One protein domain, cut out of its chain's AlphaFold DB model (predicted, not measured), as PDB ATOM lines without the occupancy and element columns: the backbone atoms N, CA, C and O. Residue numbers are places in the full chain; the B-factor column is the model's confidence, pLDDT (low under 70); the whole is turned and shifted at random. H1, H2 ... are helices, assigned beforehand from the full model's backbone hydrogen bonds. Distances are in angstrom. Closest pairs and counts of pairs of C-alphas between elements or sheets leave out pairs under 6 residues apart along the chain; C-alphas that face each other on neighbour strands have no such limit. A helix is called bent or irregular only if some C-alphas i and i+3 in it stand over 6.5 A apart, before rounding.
ATOM      1  N   ARG A   2     198.333 155.428 103.111       64.75
ATOM      2  CA  ARG A   2     198.683 154.017 103.396       64.75
ATOM      3  C   ARG A   2     197.828 153.006 102.621       64.75
ATOM      4  O   ARG A   2     198.381 152.196 101.899       64.75
ATOM      5  N   VAL A   3     196.500 153.133 102.675       68.81
ATOM      6  CA  VAL A   3     195.559 152.217 101.994       68.81
ATOM      7  C   VAL A   3     195.803 152.142 100.482       68.81
ATOM      8  O   VAL A   3     195.751 151.068  99.897       68.81
ATOM      9  N   PHE A   4     196.135 153.263  99.840       68.19
ATOM     10  CA  PHE A   4     196.403 153.274  98.404       68.19
ATOM     11  C   PHE A   4     197.644 152.443  98.045       68.19
ATOM     12  O   PHE A   4     197.584 151.593  97.164       68.19
ATOM     13  N   LEU A   5     198.747 152.622  98.773       75.00
ATOM     14  CA  LEU A   5     200.001 151.921  98.483       75.00
ATOM     15  C   LEU A   5     200.041 150.481  99.015       75.00
ATOM     16  O   LEU A   5     200.692 149.639  98.411       75.00
ATOM     17  N   THR A   6     199.348 150.174 100.115       71.38
ATOM     18  CA  THR A   6     199.395 148.835 100.731       71.38
ATOM     19  C   THR A   6     198.224 147.938 100.351       71.38
ATOM     20  O   THR A   6     198.299 146.741 100.592       71.38
ATOM     21  N   VAL A   7     197.136 148.488  99.803       70.38
ATOM     22  CA  VAL A   7     195.925 147.717  99.463       70.38
ATOM     23  C   VAL A   7     195.599 147.851  97.983       70.38
ATOM     24  O   VAL A   7     195.530 146.852  97.276       70.38
ATOM     25  N   ILE A   8     195.446 149.082  97.494       72.06
ATOM     26  CA  ILE A   8     195.021 149.330  96.108       72.06
ATOM     27  C   ILE A   8     196.131 148.945  95.123       72.06
ATOM     28  O   ILE A   8     195.857 148.273  94.133       72.06
ATOM     29  N   LEU A   9     197.384 149.311  95.411       77.94
ATOM     30  CA  LEU A   9     198.533 148.999  94.562       77.94
ATOM     31  C   LEU A   9     198.758 147.482  94.382       77.94
ATOM     32  O   LEU A   9     198.802 147.063  93.231       77.94
ATOM     33  N   PRO A  10     198.849 146.632  95.429       75.75
ATOM     34  CA  PRO A  10     199.017 145.187  95.235       75.75
ATOM     35  C   PRO A  10     197.784 144.502  94.630       75.75
ATOM     36  O   PRO A  10     197.935 143.473  93.978       75.75
ATOM     37  N   LEU A  11     196.585 145.073  94.790       74.19
ATOM     38  CA  LEU A  11     195.366 144.572  94.148       74.19
ATOM     39  C   LEU A  11     195.339 144.883  92.642       74.19
ATOM     40  O   LEU A  11     194.953 144.032  91.843       74.19
ATOM     41  N   LEU A  12     195.761 146.086  92.241       77.56
ATOM     42  CA  LEU A  12     195.800 146.504  90.834       77.56
ATOM     43  C   LEU A  12     197.064 146.049  90.103       77.56
ATOM     44  O   LEU A  12     197.011 145.864  88.891       77.56
ATOM     45  N   ALA A  13     198.178 145.848  90.808       80.56
ATOM     46  CA  ALA A  13     199.455 145.437  90.232       80.56
ATOM     47  C   ALA A  13     199.355 144.207  89.311       80.56
ATOM     48  O   ALA A  13     199.830 144.317  88.183       80.56
ATOM     49  N   PRO A  14     198.729 143.071  89.691       75.38
ATOM     50  CA  PRO A  14     198.645 141.914  88.800       75.38
ATOM     51  C   PRO A  14     197.816 142.211  87.544       75.38
ATOM     52  O   PRO A  14     198.208 141.824  86.445       75.38
ATOM     53  N   SER A  15     196.721 142.963  87.678       76.38
ATOM     54  CA  SER A  15     195.869 143.367  86.553       76.38
ATOM     55  C   SER A  15     196.591 144.317  85.598       76.38
ATOM     56  O   SER A  15     196.525 144.144  84.384       76.38
ATOM     57  N   LEU A  16     197.320 145.299  86.133       81.62
ATOM     58  CA  LEU A  16     198.117 146.240  85.347       81.62
ATOM     59  C   LEU A  16     199.296 145.549  84.665       81.62
ATOM     60  O   LEU A  16     199.590 145.855  83.516       81.62
ATOM     61  N   LEU A  17     199.940 144.596  85.338       82.88
ATOM     62  CA  LEU A  17     201.037 143.818  84.772       82.88
ATOM     63  C   LEU A  17     200.537 142.896  83.652       82.88
ATOM     64  O   LEU A  17     201.173 142.805  82.603       82.88
ATOM     65  N   TYR A  18     199.357 142.293  83.822       72.75
ATOM     66  CA  TYR A  18     198.691 141.533  82.765       72.75
ATOM     67  C   TYR A  18     198.292 142.416  81.575       72.75
ATOM     68  O   TYR A  18     198.517 142.030  80.431       72.75
ATOM     69  N   LEU A  19     197.743 143.610  81.820       76.06
ATOM     70  CA  LEU A  19     197.398 144.566  80.763       76.06
ATOM     71  C   LEU A  19     198.637 145.076  80.029       76.06
ATOM     72  O   LEU A  19     198.640 145.111  78.802       76.06
ATOM     73  N   ALA A  20     199.698 145.424  80.756       79.62
ATOM     74  CA  ALA A  20     200.974 145.817  80.172       79.62
ATOM     75  C   ALA A  20     201.526 144.697  79.288       79.62
ATOM     76  O   ALA A  20     201.923 144.947  78.153       79.62
ATOM     77  N   TRP A  21     201.462 143.453  79.760       77.81
ATOM     78  CA  TRP A  21     201.870 142.302  78.970       77.81
ATOM     79  C   TRP A  21     200.976 142.070  77.741       77.81
ATOM     80  O   TRP A  21     201.495 141.810  76.662       77.81
ATOM     81  N   LEU A  22     199.651 142.216  77.866       74.06
ATOM     82  CA  LEU A  22     198.692 142.116  76.759       74.06
ATOM     83  C   LEU A  22     198.950 143.175  75.677       74.06
ATOM     84  O   LEU A  22     198.893 142.860  74.492       74.06
ATOM     85  N   LEU A  23     199.262 144.404  76.087       76.38
ATOM     86  CA  LEU A  23     199.609 145.519  75.200       76.38
ATOM     87  C   LEU A  23     200.994 145.346  74.563       76.38
ATOM     88  O   LEU A  23     201.227 145.825  73.458       76.38
ATOM     89  N   MET A  24     201.905 144.653  75.249       75.50
ATOM     90  CA  MET A  24     203.229 144.292  74.738       75.50
ATOM     91  C   MET A  24     203.217 143.045  73.850       75.50
ATOM     92  O   MET A  24     204.259 142.719  73.280       75.50
ATOM     93  N   PRO A  56     195.528 128.415  77.847       68.19
ATOM     94  CA  PRO A  56     194.848 129.635  78.304       68.19
ATOM     95  C   PRO A  56     193.990 129.427  79.565       68.19
ATOM     96  O   PRO A  56     193.821 130.349  80.363       68.19
ATOM     97  N   TRP A  57     193.487 128.209  79.792       70.62
ATOM     98  CA  TRP A  57     192.699 127.881  80.981       70.62
ATOM     99  C   TRP A  57     193.522 127.935  82.273       70.62
ATOM    100  O   TRP A  57     193.010 128.384  83.293       70.62
ATOM    101  N   LEU A  58     194.798 127.534  82.236       68.69
ATOM    102  CA  LEU A  58     195.652 127.520  83.423       68.69
ATOM    103  C   LEU A  58     195.969 128.947  83.866       68.69
ATOM    104  O   LEU A  58     195.926 129.252  85.055       68.69
ATOM    105  N   THR A  59     196.197 129.841  82.904       70.88
ATOM    106  CA  THR A  59     196.364 131.273  83.161       70.88
ATOM    107  C   THR A  59     195.083 131.875  83.737       70.88
ATOM    108  O   THR A  59     195.148 132.588  84.735       70.88
ATOM    109  N   LEU A  60     193.907 131.542  83.194       77.44
ATOM    110  CA  LEU A  60     192.623 131.997  83.746       77.44
ATOM    111  C   LEU A  60     192.399 131.499  85.182       77.44
ATOM    112  O   LEU A  60     192.023 132.290  86.046       77.44
ATOM    113  N   VAL A  61     192.688 130.225  85.460       80.69
ATOM    114  CA  VAL A  61     192.569 129.637  86.804       80.69
ATOM    115  C   VAL A  61     193.565 130.267  87.774       80.69
ATOM    116  O   VAL A  61     193.176 130.630  88.879       80.69
ATOM    117  N   ALA A  62     194.822 130.457  87.371       77.12
ATOM    118  CA  ALA A  62     195.839 131.087  88.209       77.12
ATOM    119  C   ALA A  62     195.487 132.548  88.527       77.12
ATOM    120  O   ALA A  62     195.581 132.972  89.679       77.12
ATOM    121  N   THR A  63     195.020 133.305  87.530       79.25
ATOM    122  CA  THR A  63     194.579 134.694  87.735       79.25
ATOM    123  C   THR A  63     193.337 134.755  88.621       79.25
ATOM    124  O   THR A  63     193.272 135.589  89.519       79.25
ATOM    125  N   GLY A  64     192.378 133.846  88.416       81.00
ATOM    126  CA  GLY A  64     191.178 133.725  89.242       81.00
ATOM    127  C   GLY A  64     191.508 133.389  90.695       81.00
ATOM    128  O   GLY A  64     191.071 134.098  91.596       81.00
ATOM    129  N   ALA A  65     192.351 132.379  90.926       80.38
ATOM    130  CA  ALA A  65     192.822 132.007  92.259       80.38
ATOM    131  C   ALA A  65     193.582 133.158  92.936       80.38
ATOM    132  O   ALA A  65     193.362 133.430  94.116       80.38
ATOM    133  N   GLY A  66     194.418 133.879  92.181       84.06
ATOM    134  CA  GLY A  66     195.091 135.087  92.655       84.06
ATOM    135  C   GLY A  66     194.100 136.173  93.077       84.06
ATOM    136  O   GLY A  66     194.193 136.691  94.188       84.06
ATOM    137  N   LEU A  67     193.102 136.472  92.242       83.94
ATOM    138  CA  LEU A  67     192.036 137.433  92.549       83.94
ATOM    139  C   LEU A  67     191.246 137.040  93.799       83.94
ATOM    140  O   LEU A  67     191.027 137.883  94.669       83.94
ATOM    141  N   THR A  68     190.859 135.769  93.924       82.06
ATOM    142  CA  THR A  68     190.160 135.262  95.111       82.06
ATOM    143  C   THR A  68     191.021 135.404  96.362       82.06
ATOM    144  O   THR A  68     190.534 135.897  97.377       82.06
ATOM    145  N   PHE A  69     192.303 135.035  96.297       82.19
ATOM    146  CA  PHE A  69     193.215 135.151  97.433       82.19
ATOM    147  C   PHE A  69     193.365 136.603  97.900       82.19
ATOM    148  O   PHE A  69     193.287 136.888  99.099       82.19
ATOM    149  N   VAL A  70     193.518 137.541  96.960       83.38
ATOM    150  CA  VAL A  70     193.608 138.963  97.303       83.38
ATOM    151  C   VAL A  70     192.279 139.478  97.860       83.38
ATOM    152  O   VAL A  70     192.293 140.202  98.851       83.38
ATOM    153  N   ALA A  71     191.134 139.082  97.296       82.56
ATOM    154  CA  ALA A  71     189.819 139.487  97.799       82.56
ATOM    155  C   ALA A  71     189.563 138.994  99.234       82.56
ATOM    156  O   ALA A  71     189.119 139.773 100.078       82.56
ATOM    157  N   VAL A  72     189.902 137.736  99.533       81.69
ATOM    158  CA  VAL A  72     189.809 137.168 100.889       81.69
ATOM    159  C   VAL A  72     190.730 137.916 101.849       81.69
ATOM    160  O   VAL A  72     190.303 138.318 102.928       81.69
ATOM    161  N   THR A  73     191.975 138.164 101.439       78.69
ATOM    162  CA  THR A  73     192.943 138.915 102.250       78.69
ATOM    163  C   THR A  73     192.456 140.339 102.514       78.69
ATOM    164  O   THR A  73     192.556 140.835 103.634       78.69
ATOM    165  N   ALA A  74     191.881 140.996 101.505       82.31
ATOM    166  CA  ALA A  74     191.294 142.317 101.649       82.31
ATOM    167  C   ALA A  74     190.123 142.288 102.636       82.31
ATOM    168  O   ALA A  74     190.108 143.090 103.560       82.31
ATOM    169  N   MET A  75     189.185 141.345 102.516       80.12
ATOM    170  CA  MET A  75     188.103 141.218 103.498       80.12
ATOM    171  C   MET A  75     188.643 141.005 104.912       80.12
ATOM    172  O   MET A  75     188.203 141.700 105.819       80.12
ATOM    173  N   TYR A  76     189.634 140.134 105.089       79.81
ATOM    174  CA  TYR A  76     190.244 139.882 106.394       79.81
ATOM    175  C   TYR A  76     190.895 141.135 107.001       79.81
ATOM    176  O   TYR A  76     190.741 141.402 108.187       79.81
ATOM    177  N   VAL A  77     191.607 141.926 106.194       79.19
ATOM    178  CA  VAL A  77     192.310 143.131 106.670       79.19
ATOM    179  C   VAL A  77     191.367 144.324 106.855       79.19
ATOM    180  O   VAL A  77     191.600 145.153 107.734       79.19
ATOM    181  N   LEU A  78     190.338 144.456 106.014       77.56
ATOM    182  CA  LEU A  78     189.389 145.569 106.080       77.56
ATOM    183  C   LEU A  78     188.268 145.336 107.089       77.56
ATOM    184  O   LEU A  78     187.702 146.316 107.574       77.56
ATOM    185  N   GLN A  79     187.915 144.085 107.390       74.69
ATOM    186  CA  GLN A  79     186.920 143.819 108.414       74.69
ATOM    187  C   GLN A  79     187.496 144.233 109.769       74.69
ATOM    188  O   GLN A  79     188.531 143.702 110.180       74.69
ATOM    189  N   PRO A  80     186.844 145.165 110.489       66.00
ATOM    190  CA  PRO A  80     187.145 145.345 111.891       66.00
ATOM    191  C   PRO A  80     186.814 144.009 112.551       66.00
ATOM    192  O   PRO A  80     185.647 143.639 112.672       66.00
TER     193      PRO A  80
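Overview. This is residues 2 to 24 and 56 to 80 of the 112 residues of an uncharacterized protein of Roseospira navarrensis (UniProt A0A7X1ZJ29). A bent helix, H1, and a longer helix, H2, run side by side in opposite ways as a loose, flat pair, coming closest near H1's bend. The printed part has 48 residues with two named helices, H1 then H2, and no named strand; the class is all helix. The whole is loose, with a radius of gyration of the C-alphas of 12.4 A and spans of 38 by 21 by 7 A.

Along the chain. H1, residues 2 to 23, begins at C-alpha 2 (198.683, 154.017, 103.396). By its hydrogen bonds it was assigned as one helix, but it is bent: C-alphas 11 and 14 are 6.8 A apart. Its arms are H1a, residues 2 to 11, 13.6 A, and H1b, residues 14 to 23, 14.1 A. H2, residues 56 to 78, 32.5 A, ends at C-alpha 78 (189.389, 145.569, 106.080).

Arrangement. H1a and H1b stand at a steep tilt of 52 degrees. H1a and H2 are close but not clearly touching; their closest C-alphas, of Leu 11 and Val 70, are 6.7 A apart. They run opposite ways at a shallow tilt of 21 degrees. H1b and H2 are near each other, their closest C-alphas 8.4 A apart. Every O i to N i+4 pair is within hydrogen-bond range in H1b and H2, and 4 of 6 in H1a.

Size, cuts and confidence. Residues 25 to 55 are not printed; C-alphas 24 and 56 are 17.3 A apart across this cut. Residues 19 to 24 and 56 to 62 stand free. pLDDT is under 70 at residues 2 to 4, 56, 58 and 80.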